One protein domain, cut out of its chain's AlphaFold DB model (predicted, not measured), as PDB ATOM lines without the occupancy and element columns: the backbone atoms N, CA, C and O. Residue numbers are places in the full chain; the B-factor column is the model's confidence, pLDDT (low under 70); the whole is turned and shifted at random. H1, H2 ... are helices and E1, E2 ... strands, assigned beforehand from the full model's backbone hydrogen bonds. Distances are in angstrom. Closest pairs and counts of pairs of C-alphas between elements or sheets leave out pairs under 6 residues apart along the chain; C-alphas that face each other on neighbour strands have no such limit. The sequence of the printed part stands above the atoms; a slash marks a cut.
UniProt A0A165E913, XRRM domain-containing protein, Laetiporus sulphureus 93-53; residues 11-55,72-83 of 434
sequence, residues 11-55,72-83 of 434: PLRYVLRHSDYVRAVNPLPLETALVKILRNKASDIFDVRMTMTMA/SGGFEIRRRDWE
ATOM      1  N   PRO A  11      81.843 -56.715  -6.596       91.56
ATOM      2  CA  PRO A  11      81.325 -57.256  -7.850       91.56
ATOM      3  C   PRO A  11      80.161 -56.421  -8.388       91.56
ATOM      4  O   PRO A  11      79.202 -56.138  -7.666       91.56
ATOM      5  N   LEU A  12      80.200 -56.058  -9.671       91.56
ATOM      6  CA  LEU A  12      79.149 -55.260 -10.297       91.56
ATOM      7  C   LEU A  12      77.802 -55.990 -10.218       91.56
ATOM      8  O   LEU A  12      76.833 -55.385  -9.765       91.56
ATOM      9  N   ARG A  13      77.757 -57.301 -10.506       88.94
ATOM     10  CA  ARG A  13      76.578 -58.166 -10.285       88.94
ATOM     11  C   ARG A  13      75.932 -57.987  -8.921       88.94
ATOM     12  O   ARG A  13      74.707 -57.942  -8.816       88.94
ATOM     13  N   TYR A  14      76.751 -57.877  -7.875       89.06
ATOM     14  CA  TYR A  14      76.255 -57.719  -6.518       89.06
ATOM     15  C   TYR A  14      75.498 -56.397  -6.401       89.06
ATOM     16  O   TYR A  14      74.374 -56.376  -5.903       89.06
ATOM     17  N   VAL A  15      76.068 -55.310  -6.922       89.69
ATOM     18  CA  VAL A  15      75.419 -53.995  -6.941       89.69
ATOM     19  C   VAL A  15      74.137 -54.027  -7.772       89.69
ATOM     20  O   VAL A  15      73.119 -53.520  -7.314       89.69
ATOM     21  N   LEU A  16      74.130 -54.674  -8.939       88.81
ATOM     22  CA  LEU A  16      72.930 -54.772  -9.783       88.81
ATOM     23  C   LEU A  16      71.793 -55.548  -9.112       88.81
ATOM     24  O   LEU A  16      70.629 -55.179  -9.253       88.81
ATOM     25  N   ARG A  17      72.127 -56.601  -8.361       86.56
ATOM     26  CA  ARG A  17      71.152 -57.456  -7.676       86.56
ATOM     27  C   ARG A  17      70.587 -56.823  -6.405       86.56
ATOM     28  O   ARG A  17      69.410 -57.016  -6.110       86.56
ATOM     29  N   HIS A  18      71.417 -56.097  -5.655       86.44
ATOM     30  CA  HIS A  18      71.062 -55.577  -4.329       86.44
ATOM     31  C   HIS A  18      70.710 -54.088  -4.325       86.44
ATOM     32  O   HIS A  18      70.163 -53.594  -3.344       86.44
ATOM     33  N   SER A  19      70.999 -53.359  -5.402       85.38
ATOM     34  CA  SER A  19      70.577 -51.971  -5.537       85.38
ATOM     35  C   SER A  19      69.104 -51.903  -5.919       85.38
ATOM     36  O   SER A  19      68.721 -52.259  -7.035       85.38
ATOM     37  N   ASP A  20      68.280 -51.366  -5.020       77.69
ATOM     38  CA  ASP A  20      66.870 -51.082  -5.309       77.69
ATOM     39  C   ASP A  20      66.697 -50.142  -6.512       77.69
ATOM     40  O   ASP A  20      65.710 -50.241  -7.240       77.69
ATOM     41  N   TYR A  21      67.689 -49.284  -6.765       78.75
ATOM     42  CA  TYR A  21      67.708 -48.349  -7.888       78.75
ATOM     43  C   TYR A  21      67.898 -49.056  -9.226       78.75
ATOM     44  O   TYR A  21      67.206 -48.755 -10.196       78.75
ATOM     45  N   VAL A  22      68.843 -49.995  -9.290       81.50
ATOM     46  CA  VAL A  22      69.189 -50.665 -10.549       81.50
ATOM     47  C   VAL A  22      68.206 -51.789 -10.855       81.50
ATOM     48  O   VAL A  22      67.830 -51.975 -12.007       81.50
ATOM     49  N   ARG A  23      67.688 -52.460  -9.820       78.38
ATOM     50  CA  ARG A  23      66.638 -53.477  -9.954       78.38
ATOM     51  C   ARG A  23      65.338 -52.930 -10.554       78.38
ATOM     52  O   ARG A  23      64.569 -53.689 -11.135       78.38
ATOM     53  N   ALA A  24      65.086 -51.625 -10.422       75.88
ATOM     54  CA  ALA A  24      63.940 -50.962 -11.041       75.88
ATOM     55  C   ALA A  24      64.069 -50.817 -12.572       75.88
ATOM     56  O   ALA A  24      63.069 -50.566 -13.246       75.88
ATOM     57  N   VAL A  25      65.278 -50.961 -13.128       81.38
ATOM     58  CA  VAL A  25      65.535 -50.870 -14.568       81.38
ATOM     59  C   VAL A  25      65.185 -52.204 -15.227       81.38
ATOM     60  O   VAL A  25      65.794 -53.231 -14.935       81.38
ATOM     61  N   ASN A  26      64.200 -52.186 -16.126       80.38
ATOM     62  CA  ASN A  26      63.746 -53.364 -16.861       80.38
ATOM     63  C   ASN A  26      63.666 -53.048 -18.370       80.38
ATOM     64  O   ASN A  26      62.920 -52.134 -18.733       80.38
ATOM     65  N   PRO A  27      64.386 -53.779 -19.244       84.88
ATOM     66  CA  PRO A  27      65.289 -54.897 -18.940       84.88
ATOM     67  C   PRO A  27      66.563 -54.458 -18.208       84.88
ATOM     68  O   PRO A  27      67.055 -53.348 -18.410       84.88
ATOM     69  N   LEU A  28      67.100 -55.345 -17.363       85.06
ATOM     70  CA  LEU A  28      68.378 -55.105 -16.699       85.06
ATOM     71  C   LEU A  28      69.487 -55.051 -17.769       85.06
ATOM     72  O   LEU A  28      69.595 -55.981 -18.573       85.06
ATOM     73  N   PRO A  29      70.302 -53.986 -17.819       86.62
ATOM     74  CA  PRO A  29      71.348 -53.865 -18.824       86.62
ATOM     75  C   PRO A  29      72.475 -54.879 -18.591       86.62
ATOM     76  O   PRO A  29      72.805 -55.221 -17.456       86.62
ATOM     77  N   LEU A  30      73.104 -55.319 -19.685       90.31
ATOM     78  CA  LEU A  30      74.296 -56.170 -19.642       90.31
ATOM     79  C   LEU A  30      75.430 -55.477 -18.869       90.31
ATOM     80  O   LEU A  30      75.679 -54.284 -19.065       90.31
ATOM     81  N   GLU A  31      76.179 -56.234 -18.058       90.94
ATOM     82  CA  GLU A  31      77.310 -55.693 -17.286       90.94
ATOM     83  C   GLU A  31      78.332 -54.974 -18.171       90.94
ATOM     84  O   GLU A  31      78.806 -53.895 -17.829       90.94
ATOM     85  N   THR A  32      78.622 -55.519 -19.353       93.44
ATOM     86  CA  THR A  32      79.554 -54.917 -20.316       93.44
ATOM     87  C   THR A  32      79.089 -53.544 -20.804       93.44
ATOM     88  O   THR A  32      79.912 -52.645 -20.984       93.44
ATOM     89  N   ALA A  33      77.780 -53.349 -20.991       93.31
ATOM     90  CA  ALA A  33      77.209 -52.058 -21.361       93.31
ATOM     91  C   ALA A  33      77.336 -51.055 -20.206       93.31
ATOM     92  O   ALA A  33      77.764 -49.921 -20.416       93.31
ATOM     93  N   LEU A  34      77.055 -51.492 -18.976       92.06
ATOM     94  CA  LEU A  34      77.221 -50.667 -17.780       92.06
ATOM     95  C   LEU A  34      78.676 -50.260 -17.550       92.06
ATOM     96  O   LEU A  34      78.942 -49.100 -17.265       92.06
ATOM     97  N   VAL A  35      79.626 -51.173 -17.734       94.94
ATOM     98  CA  VAL A  35      81.064 -50.892 -17.613       94.94
ATOM     99  C   VAL A  35      81.509 -49.847 -18.628       94.94
ATOM    100  O   VAL A  35      82.240 -48.925 -18.273       94.94
ATOM    101  N   LYS A  36      81.047 -49.948 -19.883       95.56
ATOM    102  CA  LYS A  36      81.309 -48.924 -20.908       95.56
ATOM    103  C   LYS A  36      80.761 -47.561 -20.479       95.56
ATOM    104  O   LYS A  36      81.456 -46.559 -20.625       95.56
ATOM    105  N   ILE A  37      79.553 -47.523 -19.915       92.00
ATOM    106  CA  ILE A  37      78.942 -46.285 -19.413       92.00
ATOM    107  C   ILE A  37      79.734 -45.728 -18.228       92.00
ATOM    108  O   ILE A  37      80.071 -44.550 -18.247       92.00
ATOM    109  N   LEU A  38      80.079 -46.554 -17.237       92.00
ATOM    110  CA  LEU A  38      80.854 -46.140 -16.066       92.00
ATOM    111  C   LEU A  38      82.214 -45.568 -16.475       92.00
ATOM    112  O   LEU A  38      82.570 -44.482 -16.037       92.00
ATOM    113  N   ARG A  39      82.930 -46.235 -17.386       93.12
ATOM    114  CA  ARG A  39      84.221 -45.755 -17.904       93.12
ATOM    115  C   ARG A  39      84.113 -44.466 -18.719       93.12
ATOM    116  O   ARG A  39      85.064 -43.700 -18.749       93.12
ATOM    117  N   ASN A  40      82.991 -44.220 -19.391       91.56
ATOM    118  CA  ASN A  40      82.811 -43.012 -20.198       91.56
ATOM    119  C   ASN A  40      82.299 -41.828 -19.353       91.56
ATOM    120  O   ASN A  40      82.774 -40.702 -19.471       91.56
ATOM    121  N   LYS A  41      81.317 -42.078 -18.482       87.12
ATOM    122  CA  LYS A  41      80.544 -41.034 -17.792       87.12
ATOM    123  C   LYS A  41      80.928 -40.820 -16.332       87.12
ATOM    124  O   LYS A  41      80.603 -39.765 -15.802       87.12
ATOM    125  N   ALA A  42      81.584 -41.785 -15.695       88.19
ATOM    126  CA  ALA A  42      81.907 -41.749 -14.270       88.19
ATOM    127  C   ALA A  42      83.327 -42.270 -13.981       88.19
ATOM    128  O   ALA A  42      83.585 -42.826 -12.913       88.19
ATOM    129  N   SER A  43      84.246 -42.115 -14.941       89.81
ATOM    130  CA  SER A  43      85.644 -42.541 -14.814       89.81
ATOM    131  C   SER A  43      86.404 -41.807 -13.723       89.81
ATOM    132  O   SER A  43      87.409 -42.325 -13.259       89.81
ATOM    133  N   ASP A  44      85.937 -40.629 -13.332       87.19
ATOM    134  CA  ASP A  44      86.420 -39.788 -12.240       87.19
ATOM    135  C   ASP A  44      85.928 -40.254 -10.861       87.19
ATOM    136  O   ASP A  44      86.546 -39.952  -9.845       87.19
ATOM    137  N   ILE A  45      84.847 -41.035 -10.821       88.12
ATOM    138  CA  ILE A  45      84.212 -41.489  -9.577       88.12
ATOM    139  C   ILE A  45      84.538 -42.958  -9.305       88.12
ATOM    140  O   ILE A  45      84.777 -43.341  -8.157       88.12
ATOM    141  N   PHE A  46      84.561 -43.790 -10.349       92.31
ATOM    142  CA  PHE A  46      84.714 -45.235 -10.227       92.31
ATOM    143  C   PHE A  46      85.932 -45.773 -10.979       92.31
ATOM    144  O   PHE A  46      86.148 -45.480 -12.155       92.31
ATOM    145  N   ASP A  47      86.662 -46.658 -10.305       94.81
ATOM    146  CA  ASP A  47      87.581 -47.605 -10.921       94.81
ATOM    147  C   ASP A  47      86.808 -48.866 -11.311       94.81
ATOM    148  O   ASP A  47      86.054 -49.421 -10.507       94.81
ATOM    149  N   VAL A  48      87.019 -49.346 -12.540       95.88
ATOM    150  CA  VAL A  48      86.337 -50.537 -13.067       95.88
ATOM    151  C   VAL A  48      87.351 -51.532 -13.609       95.88
ATOM    152  O   VAL A  48      87.982 -51.279 -14.644       95.88
ATOM    153  N   ARG A  49      87.456 -52.694 -12.960       94.38
ATOM    154  CA  ARG A  49      88.348 -53.785 -13.371       94.38
ATOM    155  C   ARG A  49      87.565 -55.025 -13.785       94.38
ATOM    156  O   ARG A  49      86.400 -55.190 -13.434       94.38
ATOM    157  N   MET A  50      88.213 -55.870 -14.575       93.31
ATOM    158  CA  MET A  50      87.687 -57.168 -14.980       93.31
ATOM    159  C   MET A  50      88.433 -58.247 -14.201       93.31
ATOM    160  O   MET A  50      89.663 -58.251 -14.195       93.31
ATOM    161  N   THR A  51      87.694 -59.145 -13.564       89.12
ATOM    162  CA  THR A  51      88.242 -60.285 -12.835       89.12
ATOM    163  C   THR A  51      88.086 -61.525 -13.705       89.12
ATOM    164  O   THR A  51      86.969 -61.938 -14.020       89.12
ATOM    165  N   MET A  52      89.209 -62.108 -14.118       82.69
ATOM    166  CA  MET A  52      89.242 -63.392 -14.813       82.69
ATOM    167  C   MET A  52      89.492 -64.489 -13.781       82.69
ATOM    168  O   MET A  52      90.594 -64.593 -13.249       82.69
ATOM    169  N   THR A  53      88.483 -65.302 -13.474       77.44
ATOM    170  CA  THR A  53      88.701 -66.515 -12.677       77.44
ATOM    171  C   THR A  53      89.274 -67.585 -13.599       77.44
ATOM    172  O   THR A  53      88.687 -67.865 -14.647       77.44
ATOM    173  N   MET A  54      90.411 -68.188 -13.236       63.97
ATOM    174  CA  MET A  54      90.920 -69.340 -13.979       63.97
ATOM    175  C   MET A  54      89.900 -70.475 -13.911       63.97
ATOM    176  O   MET A  54      89.351 -70.767 -12.846       63.97
ATOM    177  N   ALA A  55      89.619 -71.093 -15.057       58.50
ATOM    178  CA  ALA A  55      88.737 -72.244 -15.115       58.50
ATOM    179  C   ALA A  55      89.396 -73.400 -14.349       58.50
ATOM    180  O   ALA A  55      90.301 -74.058 -14.853       58.50
ATOM    181  N   SER A  72      82.129 -67.167 -10.872       63.94
ATOM    182  CA  SER A  72      82.501 -66.958 -12.278       63.94
ATOM    183  C   SER A  72      83.049 -65.540 -12.478       63.94
ATOM    184  O   SER A  72      82.600 -64.611 -11.801       63.94
ATOM    185  N   GLY A  73      84.035 -65.369 -13.363       74.94
ATOM    186  CA  GLY A  73      84.642 -64.065 -13.661       74.94
ATOM    187  C   GLY A  73      83.609 -62.994 -14.033       74.94
ATOM    188  O   GLY A  73      82.459 -63.297 -14.353       74.94
ATOM    189  N   GLY A  74      83.997 -61.722 -13.974       90.06
ATOM    190  CA  GLY A  74      83.066 -60.612 -14.180       90.06
ATOM    191  C   GLY A  74      83.718 -59.250 -14.002       90.06
ATOM    192  O   GLY A  74      84.939 -59.117 -14.087       90.06
ATOM    193  N   PHE A  75      82.904 -58.227 -13.758       93.88
ATOM    194  CA  PHE A  75      83.399 -56.879 -13.491       93.88
ATOM    195  C   PHE A  75      83.293 -56.531 -12.015       93.88
ATOM    196  O   PHE A  75      82.306 -56.839 -11.349       93.88
ATOM    197  N   GLU A  76      84.299 -55.825 -11.521       93.94
ATOM    198  CA  GLU A  76      84.308 -55.245 -10.188       93.94
ATOM    199  C   GLU A  76      84.441 -53.734 -10.289       93.94
ATOM    200  O   GLU A  76      85.157 -53.201 -11.143       93.94
ATOM    201  N   ILE A  77      83.752 -53.046  -9.385       94.69
ATOM    202  CA  ILE A  77      83.776 -51.595  -9.284       94.69
ATOM    203  C   ILE A  77      84.240 -51.164  -7.898       94.69
ATOM    204  O   ILE A  77      83.955 -51.818  -6.895       94.69
ATOM    205  N   ARG A  78      84.948 -50.042  -7.844       93.44
ATOM    206  CA  ARG A  78      85.388 -49.394  -6.608       93.44
ATOM    207  C   ARG A  78      85.282 -47.887  -6.773       93.44
ATOM    208  O   ARG A  78      85.523 -47.375  -7.859       93.44
ATOM    209  N   ARG A  79      84.946 -47.161  -5.709       90.69
ATOM    210  CA  ARG A  79      85.071 -45.697  -5.716       90.69
ATOM    211  C   ARG A  79      86.542 -45.283  -5.721       90.69
ATOM    212  O   ARG A  79      87.324 -45.826  -4.949       90.69
ATOM    213  N   ARG A  80      86.922 -44.294  -6.525       91.06
ATOM    214  CA  ARG A  80      88.312 -43.804  -6.561       91.06
ATOM    215  C   ARG A  80      88.789 -43.251  -5.225       91.06
ATOM    216  O   ARG A  80      89.938 -43.432  -4.854       91.06
ATOM    217  N   ASP A  81      87.888 -42.631  -4.477       88.75
ATOM    218  CA  ASP A  81      88.164 -42.081  -3.153       88.75
ATOM    219  C   ASP A  81      88.008 -43.113  -2.020       88.75
ATOM    220  O   ASP A  81      87.860 -42.735  -0.855       88.75
ATOM    221  N   TRP A  82      88.037 -44.416  -2.339       90.00
ATOM    222  CA  TRP A  82      87.846 -45.500  -1.372       90.00
ATOM    223  C   TRP A  82      88.845 -45.474  -0.215       90.00
ATOM    224  O   TRP A  82      88.476 -45.831   0.890       90.00
ATOM    225  N   GLU A  83      90.085 -45.038  -0.412       89.56
ATOM    226  CA  GLU A  83      91.078 -45.038   0.673       89.56
ATOM    227  C   GLU A  83      90.735 -44.031   1.780       89.56
ATOM    228  O   GLU A  83      90.923 -44.296   2.969       89.56
TER     229      GLU A  83
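This is residues 11 to 55 and 72 to 83 of the 434 residues of the protein "XRRM domain-containing protein" of Laetiporus sulphureus 93-53 (UniProt A0A165E913). A ribbon of two antiparallel strands, E1 and E2, has the helix H3 packed lengthwise over it, while the short helix H1 meets E2 with its residues 12 to 15. H1 and the very short H2 make a corner that reaches away from the ribbon, and residues 24 to 30 lead back to H3. The printed part has 57 residues, with named elements in the order H1, H2, H3, E1, E2, and its class is mixed, helices and strands. It is only just compact, close to loose, with a radius of gyration of the C-alphas of 11.8 A and spans of 33 by 30 by 20 A.

H1 is residues 12 to 18, 10.1 A long, and begins with C-alpha 12 at (79.149, -55.260, -10.297). H2 is residues 20 to 23. H3, residues 31 to 41, is 15.0 A long and begins with C-alpha 31 at (77.310, -55.693, -17.286). E1 is residues 46 to 51, 15.7 A long. E2 is residues 74 to 79, 17.3 A long, and ends with C-alpha 79 at (85.071, -45.697, -5.716).

E1 and E2 are antiparallel neighbours at 154 degrees; N 47 and O 78, 2.8 A, and N 76 and O 49, 2.9 A, are within hydrogen-bond range. The closest C-alphas of H3 and E1, those of Val 35 and Val 48, are 7.0 A apart. The closest C-alphas of H1 and E2, those of Leu 12 and Glu 76, are 5.2 A apart. H1 and H3 are close but not clearly touching, with the C-alphas of Leu 12 and Glu 31 closest at 7.2 A, and stand about perpendicular at 77 degrees. H1 and H2 touch only at the corner, with the C-alphas of Leu 16 and Val 22 closest at 5.6 A. H2 is apart from H3, E1 and E2. In H1 and H3 every O i to N i+4 pair is within hydrogen-bond range; H2 is too short for such a pair.

The C-alphas of Pro 27 and Glu 83 are the two farthest apart, at 33.9 A. Residues 56 to 71 are not printed, and C-alphas 55 and 72 are 8.7 A apart across this cut. Of the links that are printed whole, H1 to H2 and H3 to E1 are tight and H2 to H3 is short. Mean pLDDT of the printed part is 87.1; residues 54, 55 and 72 are under 70.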